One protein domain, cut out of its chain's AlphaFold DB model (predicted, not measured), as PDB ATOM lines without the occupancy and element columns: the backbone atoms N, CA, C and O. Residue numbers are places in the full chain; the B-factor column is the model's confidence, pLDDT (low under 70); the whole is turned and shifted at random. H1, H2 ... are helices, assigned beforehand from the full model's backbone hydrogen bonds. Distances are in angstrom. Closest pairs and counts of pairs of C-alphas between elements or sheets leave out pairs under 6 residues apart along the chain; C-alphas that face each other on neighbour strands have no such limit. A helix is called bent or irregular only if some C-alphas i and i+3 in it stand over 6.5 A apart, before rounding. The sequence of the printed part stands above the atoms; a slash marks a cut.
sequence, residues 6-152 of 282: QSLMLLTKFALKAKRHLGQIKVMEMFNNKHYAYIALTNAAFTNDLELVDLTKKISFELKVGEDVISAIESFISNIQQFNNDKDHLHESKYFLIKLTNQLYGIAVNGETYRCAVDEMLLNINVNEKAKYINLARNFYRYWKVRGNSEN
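What this domain is: This is residues 6 to 152 of the 282 residues of an uncharacterized protein of Methylophilaceae bacterium 17-44-8 (UniProt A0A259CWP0). Four helices, H3 to H6, form an up-and-down bundle in the middle, each running against the one before it; H1 packs on H4 and the last part of H3, with short H2 beside H1. At the other end of the long axis the hairpin of H7 and H8 packs on H5 and H6, H8 crossing H5 steeply, and the turn at residues 82 to 88 sticks out. The printed part has 147 residues with eight named helices, H1 to H8 in order, and no named strand: an all-helix class. It is compact, with a radius of gyration of the C-alphas of 15.2 A and spans of 46 by 31 by 31 A.

How they stand to each other: H1, residues 6 to 22, has a kink of 32 degrees near residue 16. H2, residues 27 to 32, only just touches it, with 3 pairs of C-alphas within 8 A, the closest being Leu 11 and Val 27 at 6.2 A. H3, residues 34 to 45, is the hub, touching five helices; it and H2 touch only at the corner, closest at the C-alphas of Met 30 and Ala 37, 4.3 A apart. H4, residues 50 to 63, forms a hairpin with H3 at a shallow tilt of 23 degrees, closest at the C-alphas of Ala 45 and Val 53, 5.0 A. H1 touches H4 at a steep tilt of 44 degrees, closest at the C-alphas of Phe 14 and Leu 55, 6.1 A. H5, residues 67 to 83, touches H3 with residues 69 to 74 alone, closest at the C-alphas of Thr 42 and Ile 70, 6.1 A. H6, residues 87 to 103, runs opposite ways to H3 at a shallow tilt of 11 degrees; their closest C-alphas, Ile 39 and Asn 102, are 6.2 A apart. H7, residues 111 to 122, touches H6 at a steep tilt of 62 degrees, closest at the C-alphas of Gln 103 and Ala 117, 6.4 A. H8, residues 127 to 148, touches H5 at a steep tilt of 57 degrees, closest at the C-alphas of Ala 72 and Tyr 143, 4.9 A. H1 and H8 are apart. Every O i to N i+4 pair is within hydrogen-bond range in H2, H3, H4, H5 and H7; the counts are 11 of 13 in H1, 12 of 13 in H6 and 12 of 18 in H8.

Where its parts are: H1 begins at C-alpha 6 (141.548, 164.845, 116.392) and H8 ends at C-alpha 148 (162.499, 160.666, 134.169). H8, 31.0 A long, is irregular: C-alphas 128 and 131 are 7.1 A apart. H5 measures 24.7 A and H6 24.8 A.

The domain as a whole: The C-alphas farthest apart, Gln 6 and Asn 128, are 48.9 A apart. The printed part has no cut, and no link is long. Mean pLDDT of the printed part is 83.6; residues 82 to 85 and 146 to 152 are under 70.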
ATOM      1  N   GLN A   6     141.702 164.690 114.950       79.38
ATOM      2  CA  GLN A   6     141.548 164.845 116.392       79.38
ATOM      3  C   GLN A   6     142.685 165.686 117.002       79.38
ATOM      4  O   GLN A   6     142.403 166.585 117.796       79.38
ATOM      5  N   SER A   7     143.942 165.486 116.590       78.00
ATOM      6  CA  SER A   7     145.090 166.290 117.032       78.00
ATOM      7  C   SER A   7     144.961 167.741 116.549       78.00
ATOM      8  O   SER A   7     145.241 168.670 117.307       78.00
ATOM      9  N   LEU A   8     144.470 167.960 115.321       82.75
ATOM     10  CA  LEU A   8     144.220 169.306 114.787       82.75
ATOM     11  C   LEU A   8     143.126 170.038 115.579       82.75
ATOM     12  O   LEU A   8     143.276 171.217 115.915       82.75
ATOM     13  N   MET A   9     142.038 169.338 115.910       86.38
ATOM     14  CA  MET A   9     140.950 169.885 116.722       86.38
ATOM     15  C   MET A   9     141.430 170.249 118.135       86.38
ATOM     16  O   MET A   9     141.138 171.345 118.617       86.38
ATOM     17  N   LEU A  10     142.213 169.372 118.777       87.00
ATOM     18  CA  LEU A  10     142.811 169.626 120.092       87.00
ATOM     19  C   LEU A  10     143.729 170.852 120.074       87.00
ATOM     20  O   LEU A  10     143.572 171.743 120.910       87.00
ATOM     21  N   LEU A  11     144.635 170.942 119.095       86.75
ATOM     22  CA  LEU A  11     145.548 172.080 118.947       86.75
ATOM     23  C   LEU A  11     144.810 173.394 118.683       86.75
ATOM     24  O   LEU A  11     145.185 174.433 119.224       86.75
ATOM     25  N   THR A  12     143.736 173.358 117.894       89.06
ATOM     26  CA  THR A  12     142.911 174.541 117.622       89.06
ATOM     27  C   THR A  12     142.183 175.002 118.885       89.06
ATOM     28  O   THR A  12     142.200 176.193 119.206       89.06
ATOM     29  N   LYS A  13     141.600 174.067 119.652       91.31
ATOM     30  CA  LYS A  13     140.957 174.375 120.938       91.31
ATOM     31  C   LYS A  13     141.958 174.984 121.923       91.31
ATOM     32  O   LYS A  13     141.655 175.994 122.560       91.31
ATOM     33  N   PHE A  14     143.160 174.419 122.004       92.06
ATOM     34  CA  PHE A  14     144.245 174.966 122.810       92.06
ATOM     35  C   PHE A  14     144.647 176.370 122.369       92.06
ATOM     36  O   PHE A  14     144.661 177.265 123.204       92.06
ATOM     37  N   ALA A  15     144.901 176.603 121.079       90.19
ATOM     38  CA  ALA A  15     145.317 177.913 120.582       90.19
ATOM     39  C   ALA A  15     144.271 179.006 120.865       90.19
ATOM     40  O   ALA A  15     144.626 180.119 121.257       90.19
ATOM     41  N   LEU A  16     142.978 178.683 120.738       90.81
ATOM     42  CA  LEU A  16     141.885 179.598 121.078       90.81
ATOM     43  C   LEU A  16     141.880 179.971 122.565       90.81
ATOM     44  O   LEU A  16     141.714 181.145 122.901       90.81
ATOM     45  N   LYS A  17     142.081 178.991 123.453       91.50
ATOM     46  CA  LYS A  17     142.111 179.211 124.904       91.50
ATOM     47  C   LYS A  17     143.388 179.939 125.338       91.50
ATOM     48  O   LYS A  17     143.323 180.918 126.080       91.50
ATOM     49  N   ALA A  18     144.534 179.520 124.806       89.69
ATOM     50  CA  ALA A  18     145.847 180.101 125.060       89.69
ATOM     51  C   ALA A  18     145.932 181.569 124.627       89.69
ATOM     52  O   ALA A  18     146.629 182.342 125.277       89.69
ATOM     53  N   LYS A  19     145.171 181.992 123.604       90.88
ATOM     54  CA  LYS A  19     145.173 183.375 123.091       90.88
ATOM     55  C   LYS A  19     145.014 184.444 124.172       90.88
ATOM     56  O   LYS A  19     145.634 185.499 124.072       90.88
ATOM     57  N   ARG A  20     144.192 184.182 125.193       87.75
ATOM     58  CA  ARG A  20     143.926 185.131 126.289       87.75
ATOM     59  C   ARG A  20     145.071 185.240 127.297       87.75
ATOM     60  O   ARG A  20     145.159 186.255 127.974       87.75
ATOM     61  N   HIS A  21     145.917 184.218 127.390       88.19
ATOM     62  CA  HIS A  21     146.955 184.100 128.420       88.19
ATOM     63  C   HIS A  21     148.369 184.268 127.860       88.19
ATOM     64  O   HIS A  21     149.229 184.832 128.523       88.19
ATOM     65  N   LEU A  22     148.606 183.784 126.640       87.19
ATOM     66  CA  LEU A  22     149.927 183.684 126.010       87.19
ATOM     67  C   LEU A  22     150.035 184.473 124.696       87.19
ATOM     68  O   LEU A  22     151.107 184.535 124.100       87.19
ATOM     69  N   GLY A  23     148.933 185.054 124.216       88.19
ATOM     70  CA  GLY A  23     148.869 185.672 122.893       88.19
ATOM     71  C   GLY A  23     148.684 184.654 121.763       88.19
ATOM     72  O   GLY A  23     148.280 183.513 121.977       88.19
ATOM     73  N   GLN A  24     148.899 185.082 120.517       87.75
ATOM     74  CA  GLN A  24     148.609 184.245 119.351       87.75
ATOM     75  C   GLN A  24     149.548 183.032 119.273       87.75
ATOM     76  O   GLN A  24     150.757 183.177 119.117       87.75
ATOM     77  N   ILE A  25     148.961 181.835 119.311       89.69
ATOM     78  CA  ILE A  25     149.665 180.568 119.116       89.69
ATOM     79  C   ILE A  25     149.502 180.111 117.670       89.69
ATOM     80  O   ILE A  25     148.386 179.959 117.168       89.69
ATOM     81  N   LYS A  26     150.624 179.845 117.005       90.75
ATOM     82  CA  LYS A  26     150.633 179.323 115.640       90.75
ATOM     83  C   LYS A  26     150.540 177.799 115.670       90.75
ATOM     84  O   LYS A  26     151.534 177.107 115.872       90.75
ATOM     85  N   VAL A  27     149.337 177.274 115.432       86.94
ATOM     86  CA  VAL A  27     149.034 175.828 115.459       86.94
ATOM     87  C   VAL A  27     149.978 175.017 114.562       86.94
ATOM     88  O   VAL A  27     150.506 173.992 114.986       86.94
ATOM     89  N   MET A  28     150.253 175.508 113.351       84.88
ATOM     90  CA  MET A  28     151.163 174.836 112.418       84.88
ATOM     91  C   MET A  28     152.618 174.826 112.903       84.88
ATOM     92  O   MET A  28     153.332 173.855 112.662       84.88
ATOM     93  N   GLU A  29     153.067 175.869 113.606       87.56
ATOM     94  CA  GLU A  29     154.414 175.892 114.189       87.56
ATOM     95  C   GLU A  29     154.512 174.957 115.396       87.56
ATOM     96  O   GLU A  29     155.520 174.272 115.526       87.56
ATOM     97  N   MET A  30     153.466 174.837 116.227       86.62
ATOM     98  CA  MET A  30     153.450 173.833 117.305       86.62
ATOM     99  C   MET A  30     153.598 172.415 116.764       86.62
ATOM    100  O   MET A  30     154.329 171.609 117.327       86.62
ATOM    101  N   PHE A  31     152.931 172.095 115.659       85.31
ATOM    102  CA  PHE A  31     153.035 170.753 115.104       85.31
ATOM    103  C   PHE A  31     154.413 170.464 114.489       85.31
ATOM    104  O   PHE A  31     154.952 169.368 114.646       85.31
ATOM    105  N   ASN A  32     154.997 171.445 113.796       87.19
ATOM    106  CA  ASN A  32     156.233 171.250 113.035       87.19
ATOM    107  C   ASN A  32     157.511 171.501 113.849       87.19
ATOM    108  O   ASN A  32     158.571 170.989 113.496       87.19
ATOM    109  N   ASN A  33     157.435 172.281 114.929       90.81
ATOM    110  CA  ASN A  33     158.583 172.676 115.733       90.81
ATOM    111  C   ASN A  33     158.392 172.246 117.193       90.81
ATOM    112  O   ASN A  33     157.704 172.901 117.976       90.81
ATOM    113  N   LYS A  34     159.079 171.161 117.575       89.62
ATOM    114  CA  LYS A  34     159.039 170.605 118.937       89.62
ATOM    115  C   LYS A  34     159.472 171.601 120.012       89.62
ATOM    116  O   LYS A  34     158.907 171.577 121.099       89.62
ATOM    117  N   HIS A  35     160.425 172.484 119.718       90.75
ATOM    118  CA  HIS A  35     160.878 173.508 120.660       90.75
ATOM    119  C   HIS A  35     159.805 174.580 120.872       90.75
ATOM    120  O   HIS A  35     159.508 174.949 122.005       90.75
ATOM    121  N   TYR A  36     159.159 175.027 119.791       91.81
ATOM    122  CA  TYR A  36     158.047 175.974 119.884       91.81
ATOM    123  C   TYR A  36     156.852 175.371 120.634       91.81
ATOM    124  O   TYR A  36     156.310 176.012 121.534       91.81
ATOM    125  N   ALA A  37     156.474 174.126 120.317       91.25
ATOM    126  CA  ALA A  37     155.453 173.407 121.074       91.25
ATOM    127  C   ALA A  37     155.821 173.285 122.549       91.25
ATOM    128  O   ALA A  37     154.979 173.550 123.398       91.25
ATOM    129  N   TYR A  38     157.068 172.930 122.853       92.62
ATOM    130  CA  TYR A  38     157.535 172.816 124.224       92.62
ATOM    131  C   TYR A  38     157.342 174.120 124.995       92.62
ATOM    132  O   TYR A  38     156.659 174.103 126.010       92.62
ATOM    133  N   ILE A  39     157.844 175.245 124.474       91.56
ATOM    134  CA  ILE A  39     157.712 176.560 125.121       91.56
ATOM    135  C   ILE A  39     156.240 176.956 125.288       91.56
ATOM    136  O   ILE A  39     155.835 177.455 126.337       91.56
ATOM    137  N   ALA A  40     155.419 176.755 124.254       92.25
ATOM    138  CA  ALA A  40     154.001 177.093 124.317       92.25
ATOM    139  C   ALA A  40     153.277 176.278 125.401       92.25
ATOM    140  O   ALA A  40     152.462 176.825 126.146       92.25
ATOM    141  N   LEU A  41     153.593 174.986 125.507       93.12
ATOM    142  CA  LEU A  41     152.986 174.085 126.478       93.12
ATOM    143  C   LEU A  41     153.504 174.332 127.903       93.12
ATOM    144  O   LEU A  41     152.696 174.389 128.824       93.12
ATOM    145  N   THR A  42     154.807 174.535 128.115       92.69
ATOM    146  CA  THR A  42     155.347 174.854 129.450       92.69
ATOM    147  C   THR A  42     154.746 176.152 129.979       92.69
ATOM    148  O   THR A  42     154.236 176.174 131.096       92.69
ATOM    149  N   ASN A  43     154.689 177.203 129.158       92.31
ATOM    150  CA  ASN A  43     154.068 178.470 129.543       92.31
ATOM    151  C   ASN A  43     152.569 178.309 129.855       92.31
ATOM    152  O   ASN A  43     152.077 178.888 130.825       92.31
ATOM    153  N   ALA A  44     151.843 177.502 129.073       92.31
ATOM    154  CA  ALA A  44     150.428 177.218 129.313       92.31
ATOM    155  C   ALA A  44     150.196 176.458 130.630       92.31
ATOM    156  O   ALA A  44     149.240 176.761 131.348       92.31
ATOM    157  N   ALA A  45     151.097 175.540 130.991       91.94
ATOM    158  CA  ALA A  45     151.034 174.778 132.239       91.94
ATOM    159  C   ALA A  45     151.149 175.659 133.499       91.94
ATOM    160  O   ALA A  45     150.644 175.287 134.554       91.94
ATOM    161  N   PHE A  46     151.766 176.841 133.402       91.25
ATOM    162  CA  PHE A  46     151.854 177.794 134.516       91.25
ATOM    163  C   PHE A  46     150.642 178.723 134.645       91.25
ATOM    164  O   PHE A  46     150.566 179.500 135.606       91.25
ATOM    165  N   THR A  47     149.680 178.672 133.724       89.31
ATOM    166  CA  THR A  47     148.477 179.513 133.808       89.31
ATOM    167  C   THR A  47     147.573 179.092 134.974       89.31
ATOM    168  O   THR A  47     147.695 178.004 135.529       89.31
ATOM    169  N   ASN A  48     146.669 179.981 135.397       84.88
ATOM    170  CA  ASN A  48     145.656 179.661 136.417       84.88
ATOM    171  C   ASN A  48     144.387 179.029 135.811       84.88
ATOM    172  O   ASN A  48     143.399 178.828 136.511       84.88
ATOM    173  N   ASP A  49     144.380 178.768 134.503       88.06
ATOM    174  CA  ASP A  49     143.216 178.282 133.770       88.06
ATOM    175  C   ASP A  49     143.253 176.752 133.703       88.06
ATOM    176  O   ASP A  49     143.976 176.170 132.895       88.06
ATOM    177  N   LEU A  50     142.474 176.100 134.571       87.50
ATOM    178  CA  LEU A  50     142.442 174.637 134.694       87.50
ATOM    179  C   LEU A  50     142.115 173.935 133.368       87.50
ATOM    180  O   LEU A  50     142.678 172.880 133.082       87.50
ATOM    181  N   GLU A  51     141.247 174.522 132.537       89.19
ATOM    182  CA  GLU A  51     140.918 173.942 131.232       89.19
ATOM    183  C   GLU A  51     142.118 174.027 130.279       89.19
ATOM    184  O   GLU A  51     142.396 173.084 129.539       89.19
ATOM    185  N   LEU A  52     142.858 175.140 130.304       91.12
ATOM    186  CA  LEU A  52     144.071 175.292 129.502       91.12
ATOM    187  C   LEU A  52     145.178 174.331 129.957       91.12
ATOM    188  O   LEU A  52     145.858 173.750 129.111       91.12
ATOM    189  N   VAL A  53     145.340 174.123 131.265       88.88
ATOM    190  CA  VAL A  53     146.312 173.166 131.820       88.88
ATOM    191  C   VAL A  53     145.963 171.726 131.416       88.88
ATOM    192  O   VAL A  53     146.835 170.997 130.940       88.88
ATOM    193  N   ASP A  54     144.690 171.329 131.487       88.88
ATOM    194  CA  ASP A  54     144.240 170.003 131.033       88.88
ATOM    195  C   ASP A  54     144.477 169.795 129.523       88.88
ATOM    196  O   ASP A  54     145.000 168.762 129.092       88.88
ATOM    197  N   LEU A  55     144.181 170.810 128.701       90.50
ATOM    198  CA  LEU A  55     144.486 170.782 127.264       90.50
ATOM    199  C   LEU A  55     145.990 170.670 126.994       90.50
ATOM    200  O   LEU A  55     146.400 169.922 126.105       90.50
ATOM    201  N   THR A  56     146.808 171.378 127.772       92.19
ATOM    202  CA  THR A  56     148.274 171.341 127.678       92.19
ATOM    203  C   THR A  56     148.797 169.923 127.881       92.19
ATOM    204  O   THR A  56     149.604 169.438 127.088       92.19
ATOM    205  N   LYS A  57     148.291 169.220 128.897       89.56
ATOM    206  CA  LYS A  57     148.672 167.836 129.203       89.56
ATOM    207  C   LYS A  57     148.292 166.871 128.082       89.56
ATOM    208  O   LYS A  57     149.118 166.067 127.653       89.56
ATOM    209  N   LYS A  58     147.068 166.994 127.560       88.50
ATOM    210  CA  LYS A  58     146.578 166.177 126.438       88.50
ATOM    211  C   LYS A  58     147.432 166.366 125.184       88.50
ATOM    212  O   LYS A  58     147.806 165.386 124.548       88.50
ATOM    213  N   ILE A  59     147.781 167.608 124.852       88.69
ATOM    214  CA  ILE A  59     148.604 167.916 123.673       88.69
ATOM    215  C   ILE A  59     150.050 167.474 123.869       88.69
ATOM    216  O   ILE A  59     150.656 166.959 122.935       88.69
ATOM    217  N   SER A  60     150.600 167.644 125.070       89.88
ATOM    218  CA  SER A  60     151.940 167.166 125.404       89.88
ATOM    219  C   SER A  60     152.094 165.668 125.154       89.88
ATOM    220  O   SER A  60     153.066 165.266 124.516       89.88
ATOM    221  N   PHE A  61     151.112 164.873 125.587       86.56
ATOM    222  CA  PHE A  61     151.078 163.429 125.367       86.56
ATOM    223  C   PHE A  61     150.909 163.071 123.884       86.56
ATOM    224  O   PHE A  61     151.643 162.244 123.351       86.56
ATOM    225  N   GLU A  62     149.987 163.741 123.188       85.88
ATOM    226  CA  GLU A  62     149.733 163.510 121.760       85.88
ATOM    227  C   GLU A  62     150.971 163.816 120.895       85.88
ATOM    228  O   GLU A  62     151.334 163.051 120.001       85.88
ATOM    229  N   LEU A  63     151.652 164.934 121.172       85.25
ATOM    230  CA  LEU A  63     152.839 165.365 120.431       85.25
ATOM    231  C   LEU A  63     154.137 164.726 120.941       85.25
ATOM    232  O   LEU A  63     155.173 164.867 120.288       85.25
ATOM    233  N   LYS A  64     154.106 164.036 122.086       86.81
ATOM    234  CA  LYS A  64     155.288 163.523 122.796       86.81
ATOM    235  C   LYS A  64     156.336 164.609 123.046       86.81
ATOM    236  O   LYS A  64     157.520 164.453 122.734       86.81
ATOM    237  N   VAL A  65     155.879 165.757 123.544       87.75
ATOM    238  CA  VAL A  65     156.716 166.935 123.809       87.75
ATOM    239  C   VAL A  65     156.558 167.354 125.261       87.75
ATOM    240  O   VAL A  65     155.465 167.710 125.695       87.75
ATOM    241  N   GLY A  66     157.672 167.362 125.998       84.88
ATOM    242  CA  GLY A  66     157.750 167.948 127.338       84.88
ATOM    243  C   GLY A  66     156.901 167.263 128.406       84.88
ATOM    244  O   GLY A  66     156.610 167.895 129.417       84.88
ATOM    245  N   GLU A  67     156.512 166.001 128.201       85.12
ATOM    246  CA  GLU A  67     155.603 165.266 129.089       85.12
ATOM    247  C   GLU A  67     156.061 165.314 130.554       85.12
ATOM    248  O   GLU A  67     155.273 165.643 131.449       85.12
ATOM    249  N   ASP A  68     157.342 165.038 130.799       83.62
ATOM    250  CA  ASP A  68     157.928 165.018 132.143       83.62
ATOM    251  C   ASP A  68     157.854 166.376 132.826       83.62
ATOM    252  O   ASP A  68     157.466 166.485 133.988       83.62
ATOM    253  N   VAL A  69     158.168 167.427 132.075       88.38
ATOM    254  CA  VAL A  69     158.202 168.795 132.587       88.38
ATOM    255  C   VAL A  69     156.790 169.289 132.873       88.38
ATOM    256  O   VAL A  69     156.554 169.837 133.943       88.38
ATOM    257  N   ILE A  70     155.828 169.040 131.986       89.44
ATOM    258  CA  ILE A  70     154.444 169.512 132.148       89.44
ATOM    259  C   ILE A  70     153.770 168.854 133.351       89.44
ATOM    260  O   ILE A  70     153.126 169.537 134.146       89.44
ATOM    261  N   SER A  71     153.979 167.553 133.551       84.69
ATOM    262  CA  SER A  71     153.456 166.860 134.736       84.69
ATOM    263  C   SER A  71     154.156 167.295 136.030       84.69
ATOM    264  O   SER A  71     153.508 167.396 137.075       84.69
ATOM    265  N   ALA A  72     155.460 167.592 135.972       87.50
ATOM    266  CA  ALA A  72     156.192 168.145 137.109       87.50
ATOM    267  C   ALA A  72     155.690 169.548 137.485       87.50
ATOM    268  O   ALA A  72     155.507 169.821 138.669       87.50
ATOM    269  N   ILE A  73     155.417 170.410 136.497       90.69
ATOM    270  CA  ILE A  73     154.840 171.750 136.702       90.69
ATOM    271  C   ILE A  73     153.491 171.642 137.406       90.69
ATOM    272  O   ILE A  73     153.308 172.265 138.448       90.69
ATOM    273  N   GLU A  74     152.574 170.833 136.875       86.25
ATOM    274  CA  GLU A  74     151.234 170.643 137.442       86.25
ATOM    275  C   GLU A  74     151.319 170.230 138.919       86.25
ATOM    276  O   GLU A  74     150.796 170.905 139.804       86.25
ATOM    277  N   SER A  75     152.086 169.174 139.185       84.50
ATOM    278  CA  SER A  75     152.291 168.625 140.526       84.50
ATOM    279  C   SER A  75     152.876 169.645 141.501       84.50
ATOM    280  O   SER A  75     152.455 169.740 142.656       84.50
ATOM    281  N   PHE A  76     153.858 170.416 141.036       86.62
ATOM    282  CA  PHE A  76     154.537 171.411 141.847       86.62
ATOM    283  C   PHE A  76     153.644 172.616 142.157       86.62
ATOM    284  O   PHE A  76     153.586 173.067 143.300       86.62
ATOM    285  N   ILE A  77     152.914 173.124 141.162       85.50
ATOM    286  CA  ILE A  77     152.013 174.266 141.335       85.50
ATOM    287  C   ILE A  77     150.840 173.900 142.241       85.50
ATOM    288  O   ILE A  77     150.532 174.674 143.146       85.50
ATOM    289  N   SER A  78     150.242 172.716 142.076       83.31
ATOM    290  CA  SER A  78     149.202 172.235 142.991       83.31
ATOM    291  C   SER A  78     149.717 172.113 144.427       83.31
ATOM    292  O   SER A  78     149.002 172.475 145.357       83.31
ATOM    293  N   ASN A  79     150.967 171.674 144.621       80.00
ATOM    294  CA  ASN A  79     151.583 171.627 145.946       80.00
ATOM    295  C   ASN A  79     151.752 173.035 146.545       80.00
ATOM    296  O   ASN A  79     151.292 173.275 147.658       80.00
ATOM    297  N   ILE A  80     152.321 173.995 145.806       78.25
ATOM    298  CA  ILE A  80     152.453 175.371 146.316       78.25
ATOM    299  C   ILE A  80     151.082 175.963 146.653       78.25
ATOM    300  O   ILE A  80     150.942 176.589 147.696       78.25
ATOM    301  N   GLN A  81     150.069 175.755 145.811       78.81
ATOM    302  CA  GLN A  81     148.725 176.293 146.039       78.81
ATOM    303  C   GLN A  81     148.025 175.689 147.264       78.81
ATOM    304  O   GLN A  81     147.226 176.374 147.892       78.81
ATOM    305  N   GLN A  82     148.304 174.428 147.608       69.44
ATOM    306  CA  GLN A  82     147.735 173.782 148.796       69.44
ATOM    307  C   GLN A  82     148.405 174.227 150.098       69.44
ATOM    308  O   GLN A  82     147.729 174.348 151.116       69.44
ATOM    309  N   PHE A  83     149.721 174.456 150.077       59.59
ATOM    310  CA  PHE A  83     150.507 174.720 151.289       59.59
ATOM    311  C   PHE A  83     150.879 176.196 151.486       59.59
ATOM    312  O   PHE A  83     151.413 176.550 152.534       59.59
ATOM    313  N   ASN A  84     150.617 177.069 150.508       58.16
ATOM    314  CA  ASN A  84     151.005 178.476 150.557       58.16
ATOM    315  C   ASN A  84     149.887 179.379 150.010       58.16
ATOM    316  O   ASN A  84     149.601 179.387 148.814       58.16
ATOM    317  N   ASN A  85     149.285 180.186 150.889       57.34
ATOM    318  CA  ASN A  85     148.248 181.165 150.524       57.34
ATOM    319  C   ASN A  85     148.814 182.498 149.997       57.34
ATOM    320  O   ASN A  85     148.047 183.404 149.661       57.34
ATOM    321  N   ASP A  86     150.137 182.631 149.919       74.12
ATOM    322  CA  ASP A  86     150.796 183.827 149.403       74.12
ATOM    323  C   ASP A  86     150.796 183.839 147.861       74.12
ATOM    324  O   ASP A  86     151.513 183.086 147.188       74.12
ATOM    325  N   LYS A  87     149.958 184.716 147.296       74.00
ATOM    326  CA  LYS A  87     149.806 184.900 145.848       74.00
ATOM    327  C   LYS A  87     151.044 185.523 145.202       74.00
ATOM    328  O   LYS A  87     151.329 185.191 144.049       74.00
ATOM    329  N   ASP A  88     151.780 186.360 145.926       74.56
ATOM    330  CA  ASP A  88     152.969 187.036 145.404       74.56
ATOM    331  C   ASP A  88     154.117 186.031 145.295       74.56
ATOM    332  O   ASP A  88     154.747 185.895 144.241       74.56
ATOM    333  N   HIS A  89     154.282 185.193 146.323       76.06
ATOM    334  CA  HIS A  89     155.215 184.070 146.287       76.06
ATOM    335  C   HIS A  89     154.911 183.089 145.142       76.06
ATOM    336  O   HIS A  89     155.831 182.604 144.472       76.06
ATOM    337  N   LEU A  90     153.632 182.787 144.884       82.12
ATOM    338  CA  LEU A  90     153.232 181.928 143.765       82.12
ATOM    339  C   LEU A  90     153.584 182.564 142.414       82.12
ATOM    340  O   LEU A  90     154.093 181.871 141.531       82.12
ATOM    341  N   HIS A  91     153.331 183.862 142.243       84.19
ATOM    342  CA  HIS A  91     153.627 184.572 141.001       84.19
ATOM    343  C   HIS A  91     155.134 184.597 140.698       84.19
ATOM    344  O   HIS A  91     155.549 184.220 139.600       84.19
ATOM    345  N   GLU A  92     155.965 184.949 141.680       83.12
ATOM    346  CA  GLU A  92     157.427 184.925 141.539       83.12
ATOM    347  C   GLU A  92     157.958 183.517 141.254       83.12
ATOM    348  O   GLU A  92     158.816 183.326 140.387       83.12
ATOM    349  N   SER A  93     157.397 182.512 141.932       85.06
ATOM    350  CA  SER A  93     157.764 181.112 141.710       85.06
ATOM    351  C   SER A  93     157.458 180.675 140.279       85.06
ATOM    352  O   SER A  93     158.301 180.053 139.634       85.06
ATOM    353  N   LYS A  94     156.283 181.037 139.745       89.12
ATOM    354  CA  LYS A  94     155.909 180.755 138.351       89.12
ATOM    355  C   LYS A  94     156.853 181.434 137.368       89.12
ATOM    356  O   LYS A  94     157.319 180.784 136.439       89.12
ATOM    357  N   TYR A  95     157.174 182.708 137.584       88.31
ATOM    358  CA  TYR A  95     158.082 183.448 136.707       88.31
ATOM    359  C   TYR A  95     159.473 182.806 136.633       88.31
ATOM    360  O   TYR A  95     160.017 182.614 135.542       88.31
ATOM    361  N   PHE A  96     160.035 182.438 137.787       89.38
ATOM    362  CA  PHE A  96     161.312 181.735 137.843       89.38
ATOM    363  C   PHE A  96     161.233 180.385 137.119       89.38
ATOM    364  O   PHE A  96     162.065 180.077 136.265       89.38
ATOM    365  N   LEU A  97     160.204 179.592 137.414       91.19
ATOM    366  CA  LEU A  97     160.086 178.253 136.855       91.19
ATOM    367  C   LEU A  97     159.821 178.248 135.354       91.19
ATOM    368  O   LEU A  97     160.367 177.382 134.686       91.19
ATOM    369  N   ILE A  98     159.085 179.216 134.802       91.19
ATOM    370  CA  ILE A  98     158.932 179.379 133.348       91.19
ATOM    371  C   ILE A  98     160.309 179.431 132.677       91.19
ATOM    372  O   ILE A  98     160.589 178.657 131.759       91.19
ATOM    373  N   LYS A  99     161.198 180.299 133.174       89.81
ATOM    374  CA  LYS A  99     162.557 180.445 132.636       89.81
ATOM    375  C   LYS A  99     163.366 179.162 132.787       89.81
ATOM    376  O   LYS A  99     163.937 178.704 131.799       89.81
ATOM    377  N   LEU A 100     163.357 178.571 133.983       90.69
ATOM    378  CA  LEU A 100     164.068 177.324 134.252       90.69
ATOM    379  C   LEU A 100     163.587 176.208 133.320       90.69
ATOM    380  O   LEU A 100     164.393 175.564 132.663       90.69
ATOM    381  N   THR A 101     162.273 176.005 133.207       90.81
ATOM    382  CA  THR A 101     161.714 174.944 132.364       90.81
ATOM    383  C   THR A 101     162.054 175.142 130.898       90.81
ATOM    384  O   THR A 101     162.371 174.167 130.234       90.81
ATOM    385  N   ASN A 102     162.110 176.376 130.397       88.69
ATOM    386  CA  ASN A 102     162.501 176.614 129.009       88.69
ATOM    387  C   ASN A 102     163.959 176.207 128.736       88.69
ATOM    388  O   ASN A 102     164.246 175.693 127.658       88.69
ATOM    389  N   GLN A 103     164.854 176.347 129.720       86.69
ATOM    390  CA  GLN A 103     166.234 175.854 129.623       86.69
ATOM    391  C   GLN A 103     166.336 174.325 129.705       86.69
ATOM    392  O   GLN A 103     167.299 173.760 129.204       86.69
ATOM    393  N   LEU A 104     165.344 173.635 130.277       86.94
ATOM    394  CA  LEU A 104     165.327 172.169 130.358       86.94
ATOM    395  C   LEU A 104     164.928 171.486 129.040       86.94
ATOM    396  O   LEU A 104     164.909 170.253 128.974       86.94
ATOM    397  N   TYR A 105     164.615 172.239 127.980       87.12
ATOM    398  CA  TYR A 105     164.294 171.650 126.683       87.12
ATOM    399  C   TYR A 105     165.460 170.814 126.142       87.12
ATOM    400  O   TYR A 105     166.565 171.309 125.939       87.12
ATOM    401  N   GLY A 106     165.200 169.535 125.865       80.81
ATOM    402  CA  GLY A 106     166.206 168.619 125.323       80.81
ATOM    403  C   GLY A 106     167.284 168.194 126.325       80.81
ATOM    404  O   GLY A 106     168.187 167.448 125.951       80.81
ATOM    405  N   ILE A 107     167.188 168.616 127.589       81.19
ATOM    406  CA  ILE A 107     168.104 168.195 128.647       81.19
ATOM    407  C   ILE A 107     167.666 166.831 129.191       81.19
ATOM    408  O   ILE A 107     166.514 166.633 129.574       81.19
ATOM    409  N   ALA A 108     168.607 165.885 129.254       74.94
ATOM    410  CA  ALA A 108     168.377 164.590 129.886       74.94
ATOM    411  C   ALA A 108     168.061 164.759 131.380       74.94
ATOM    412  O   ALA A 108     168.678 165.589 132.053       74.94
ATOM    413  N   VAL A 109     167.144 163.942 131.908       73.56
ATOM    414  CA  VAL A 109     166.719 163.991 133.318       73.56
ATOM    415  C   VAL A 109     167.826 163.460 134.228       73.56
ATOM    416  O   VAL A 109     167.814 162.319 134.681       73.56
ATOM    417  N   ASN A 110     168.828 164.294 134.488       77.00
ATOM    418  CA  ASN A 110     169.938 163.984 135.370       77.00
ATOM    419  C   ASN A 110     170.238 165.172 136.298       77.00
ATOM    420  O   ASN A 110     169.816 166.305 136.072       77.00
ATOM    421  N   GLY A 111     170.889 164.888 137.425       77.19
ATOM    422  CA  GLY A 111     171.134 165.900 138.454       77.19
ATOM    423  C   GLY A 111     172.239 166.893 138.107       77.19
ATOM    424  O   GLY A 111     172.255 167.981 138.669       77.19
ATOM    425  N   GLU A 112     173.160 166.528 137.219       80.06
ATOM    426  CA  GLU A 112     174.296 167.368 136.841       80.06
ATOM    427  C   GLU A 112     173.861 168.458 135.861       80.06
ATOM    428  O   GLU A 112     174.011 169.640 136.154       80.06
ATOM    429  N   THR A 113     173.202 168.078 134.768       82.06
ATOM    430  CA  THR A 113     172.682 169.004 133.756       82.06
ATOM    431  C   THR A 113     171.634 169.945 134.330       82.06
ATOM    432  O   THR A 113     171.615 171.126 133.991       82.06
ATOM    433  N   TYR A 114     170.803 169.462 135.258       87.38
ATOM    434  CA  TYR A 114     169.856 170.313 135.971       87.38
ATOM    435  C   TYR A 114     170.555 171.377 136.817       87.38
ATOM    436  O   TYR A 114     170.131 172.528 136.821       87.38
ATOM    437  N   ARG A 115     171.628 171.010 137.530       85.81
ATOM    438  CA  ARG A 115     172.411 171.979 138.311       85.81
ATOM    439  C   ARG A 115     173.040 173.021 137.401       85.81
ATOM    440  O   ARG A 115     172.901 174.193 137.706       85.81
ATOM    441  N   CYS A 116     173.615 172.616 136.268       85.12
ATOM    442  CA  CYS A 116     174.163 173.558 135.293       85.12
ATOM    443  C   CYS A 116     173.106 174.559 134.799       85.12
ATOM    444  O   CYS A 116     173.369 175.757 134.799       85.12
ATOM    445  N   ALA A 117     171.898 174.093 134.453       86.81
ATOM    446  CA  ALA A 117     170.803 174.970 134.031       86.81
ATOM    447  C   ALA A 117     170.377 175.946 135.146       86.81
ATOM    448  O   ALA A 117     170.181 177.136 134.907       86.81
ATOM    449  N   VAL A 118     170.281 175.463 136.389       88.88
ATOM    450  CA  VAL A 118     169.970 176.313 137.548       88.88
ATOM    451  C   VAL A 118     171.075 177.340 137.795       88.88
ATOM    452  O   VAL A 118     170.769 178.512 138.012       88.88
ATOM    453  N   ASP A 119     172.340 176.932 137.747       87.00
ATOM    454  CA  ASP A 119     173.484 177.812 137.980       87.00
ATOM    455  C   ASP A 119     173.545 178.923 136.927       87.00
ATOM    456  O   ASP A 119     173.702 180.091 137.285       87.00
ATOM    457  N   GLU A 120     173.322 178.589 135.654       85.88
ATOM    458  CA  GLU A 120     173.231 179.561 134.561       85.88
ATOM    459  C   GLU A 120     172.102 180.573 134.800       85.88
ATOM    460  O   GLU A 120     172.292 181.783 134.653       85.88
ATOM    461  N   MET A 121     170.938 180.106 135.252       85.06
ATOM    462  CA  MET A 121     169.813 180.980 135.568       85.06
ATOM    463  C   MET A 121     170.112 181.923 136.750       85.06
ATOM    464  O   MET A 121     169.702 183.088 136.749       85.06
ATOM    465  N   LEU A 122     170.850 181.439 137.753       86.44
ATOM    466  CA  LEU A 122     171.220 182.193 138.953       86.44
ATOM    467  C   LEU A 122     172.305 183.253 138.709       86.44
ATOM    468  O   LEU A 122     172.504 184.109 139.578       86.44
ATOM    469  N   LEU A 123     173.000 183.241 137.565       84.00
ATOM    470  CA  LEU A 123     173.989 184.274 137.227       84.00
ATOM    471  C   LEU A 123     173.362 185.673 137.163       84.00
ATOM    472  O   LEU A 123     173.985 186.642 137.588       84.00
ATOM    473  N   ASN A 124     172.105 185.757 136.721       78.00
ATOM    474  CA  ASN A 124     171.391 187.017 136.491       78.00
ATOM    475  C   ASN A 124     170.493 187.447 137.665       78.00
ATOM    476  O   ASN A 124     169.692 188.368 137.527       78.00
ATOM    477  N   ILE A 125     170.588 186.762 138.807       82.31
ATOM    478  CA  ILE A 125     169.737 186.983 139.980       82.31
ATOM    479  C   ILE A 125     170.538 187.680 141.085       82.31
ATOM    480  O   ILE A 125     171.710 187.369 141.314       82.31
ATOM    481  N   ASN A 126     169.895 188.610 141.799       80.75
ATOM    482  CA  ASN A 126     170.494 189.309 142.936       80.75
ATOM    483  C   ASN A 126     170.936 188.307 144.018       80.75
ATOM    484  O   ASN A 126     170.178 187.413 144.392       80.75
ATOM    485  N   VAL A 127     172.152 188.478 144.544       77.62
ATOM    486  CA  VAL A 127     172.761 187.624 145.579       77.62
ATOM    487  C   VAL A 127     171.821 187.386 146.765       77.62
ATOM    488  O   VAL A 127     171.727 186.254 147.237       77.62
ATOM    489  N   ASN A 128     171.068 188.407 147.183       78.00
ATOM    490  CA  ASN A 128     170.158 188.322 148.329       78.00
ATOM    491  C   ASN A 128     168.945 187.407 148.081       78.00
ATOM    492  O   ASN A 128     168.375 186.866 149.024       78.00
ATOM    493  N   GLU A 129     168.572 187.181 146.821       77.62
ATOM    494  CA  GLU A 129     167.427 186.348 146.442       77.62
ATOM    495  C   GLU A 129     167.845 184.946 145.977       77.62
ATOM    496  O   GLU A 129     167.015 184.034 145.920       77.62
ATOM    497  N   LYS A 130     169.136 184.726 145.686       82.00
ATOM    498  CA  LYS A 130     169.641 183.440 145.169       82.00
ATOM    499  C   LYS A 130     169.252 182.263 146.058       82.00
ATOM    500  O   LYS A 130     168.855 181.226 145.539       82.00
ATOM    501  N   ALA A 131     169.318 182.413 147.382       79.44
ATOM    502  CA  ALA A 131     168.975 181.338 148.316       79.44
ATOM    503  C   ALA A 131     167.519 180.857 148.157       79.44
ATOM    504  O   ALA A 131     167.264 179.649 148.150       79.44
ATOM    505  N   LYS A 132     166.579 181.792 147.957       81.25
ATOM    506  CA  LYS A 132     165.160 181.498 147.709       81.25
ATOM    507  C   LYS A 132     164.992 180.693 146.422       81.25
ATOM    508  O   LYS A 132     164.386 179.623 146.435       81.25
ATOM    509  N   TYR A 133     165.591 181.158 145.329       85.94
ATOM    510  CA  TYR A 133     165.487 180.502 144.025       85.94
ATOM    511  C   TYR A 133     166.220 179.154 143.959       85.94
ATOM    512  O   TYR A 133     165.729 178.223 143.327       85.94
ATOM    513  N   ILE A 134     167.332 178.996 144.683       84.19
ATOM    514  CA  ILE A 134     168.005 177.701 144.862       84.19
ATOM    515  C   ILE A 134     167.069 176.706 145.550       84.19
ATOM    516  O   ILE A 134     166.951 175.562 145.110       84.19
ATOM    517  N   ASN A 135     166.394 177.116 146.627       81.00
ATOM    518  CA  ASN A 135     165.445 176.247 147.320       81.00
ATOM    519  C   ASN A 135     164.244 175.904 146.431       81.00
ATOM    520  O   ASN A 135     163.855 174.738 146.364       81.00
ATOM    521  N   LEU A 136     163.719 176.883 145.690       84.81
ATOM    522  CA  LEU A 136     162.648 176.672 144.722       84.81
ATOM    523  C   LEU A 136     163.051 175.648 143.648       84.81
ATOM    524  O   LEU A 136     162.343 174.663 143.437       84.81
ATOM    525  N   ALA A 137     164.226 175.819 143.037       88.81
ATOM    526  CA  ALA A 137     164.766 174.897 142.044       88.81
ATOM    527  C   ALA A 137     165.010 173.494 142.622       88.81
ATOM    528  O   ALA A 137     164.705 172.493 141.976       88.81
ATOM    529  N   ARG A 138     165.523 173.378 143.853       84.25
ATOM    530  CA  ARG A 138     165.715 172.079 144.524       84.25
ATOM    531  C   ARG A 138     164.398 171.362 144.782       84.25
ATOM    532  O   ARG A 138     164.341 170.141 144.641       84.25
ATOM    533  N   ASN A 139     163.361 172.098 145.165       82.88
ATOM    534  CA  ASN A 139     162.043 171.524 145.391       82.88
ATOM    535  C   ASN A 139     161.425 171.066 144.068       82.88
ATOM    536  O   ASN A 139     160.990 169.920 143.987       82.88
ATOM    537  N   PHE A 140     161.488 171.889 143.016       87.69
ATOM    538  CA  PHE A 140     161.006 171.522 141.680       87.69
ATOM    539  C   PHE A 140     161.717 170.282 141.113       87.69
ATOM    540  O   PHE A 140     161.064 169.388 140.572       87.69
ATOM    541  N   TYR A 141     163.034 170.158 141.322       87.25
ATOM    542  CA  TYR A 141     163.822 169.002 140.873       87.25
ATOM    543  C   TYR A 141     163.251 167.664 141.354       87.25
ATOM    544  O   TYR A 141     163.329 166.669 140.636       87.25
ATOM    545  N   ARG A 142     162.654 167.621 142.553       84.00
ATOM    546  CA  ARG A 142     162.041 166.399 143.097       84.00
ATOM    547  C   ARG A 142     160.897 165.910 142.210       84.00
ATOM    548  O   ARG A 142     160.814 164.719 141.948       84.00
ATOM    549  N   TYR A 143     160.072 166.825 141.710       83.88
ATOM    550  CA  TYR A 143     158.946 166.505 140.833       83.88
ATOM    551  C   TYR A 143     159.416 166.135 139.428       83.88
ATOM    552  O   TYR A 143     158.914 165.184 138.838       83.88
ATOM    553  N   TRP A 144     160.428 166.839 138.918       84.44
ATOM    554  CA  TRP A 144     160.992 166.560 137.600       84.44
ATOM    555  C   TRP A 144     161.739 165.215 137.541       84.44
ATOM    556  O   TRP A 144     161.566 164.447 136.596       84.44
ATOM    557  N   LYS A 145     162.512 164.873 138.584       80.50
ATOM    558  CA  LYS A 145     163.281 163.620 138.662       80.50
ATOM    559  C   LYS A 145     162.395 162.371 138.731       80.50
ATOM    560  O   LYS A 145     162.766 161.347 138.165       80.50
ATOM    561  N   VAL A 146     161.259 162.438 139.431       63.97
ATOM    562  CA  VAL A 146     160.392 161.271 139.694       63.97
ATOM    563  C   VAL A 146     159.817 160.656 138.413       63.97
ATOM    564  O   VAL A 146     159.551 159.462 138.410       63.97
ATOM    565  N   ARG A 147     159.681 161.409 137.311       56.50
ATOM    566  CA  ARG A 147     159.138 160.870 136.051       56.50
ATOM    567  C   ARG A 147     160.192 160.473 135.012       56.50
ATOM    568  O   ARG A 147     159.931 159.578 134.218       56.50
ATOM    569  N   GLY A 148     161.394 161.061 135.059       51.34
ATOM    570  CA  GLY A 148     162.499 160.666 134.169       51.34
ATOM    571  C   GLY A 148     162.972 159.221 134.377       51.34
ATOM    572  O   GLY A 148     163.515 158.611 133.460       51.34
ATOM    573  N   ASN A 149     162.704 158.660 135.561       47.44
ATOM    574  CA  ASN A 149     162.843 157.239 135.861       47.44
ATOM    575  C   ASN A 149     161.437 156.639 135.982       47.44
ATOM    576  O   ASN A 149     160.786 156.794 137.010       47.44
ATOM    577  N   SER A 150     160.948 155.988 134.931       43.59
ATOM    578  CA  SER A 150     159.641 155.325 134.918       43.59
ATOM    579  C   SER A 150     159.522 154.255 136.016       43.59
ATOM    580  O   SER A 150     159.924 153.118 135.801       43.59
ATOM    581  N   GLU A 151     158.868 154.592 137.126       42.25
ATOM    582  CA  GLU A 151     157.871 153.749 137.790       42.25
ATOM    583  C   GLU A 151     156.736 154.658 138.277       42.25
ATOM    584  O   GLU A 151     156.955 155.648 138.974       42.25
ATOM    585  N   ASN A 152     155.510 154.335 137.865       41.59
ATOM    586  CA  ASN A 152     154.275 155.011 138.247       41.59
ATOM    587  C   ASN A 152     154.069 154.992 139.771       41.59
ATOM    588  O   ASN A 152     153.355 154.140 140.293       41.59
TER     589      ASN A 152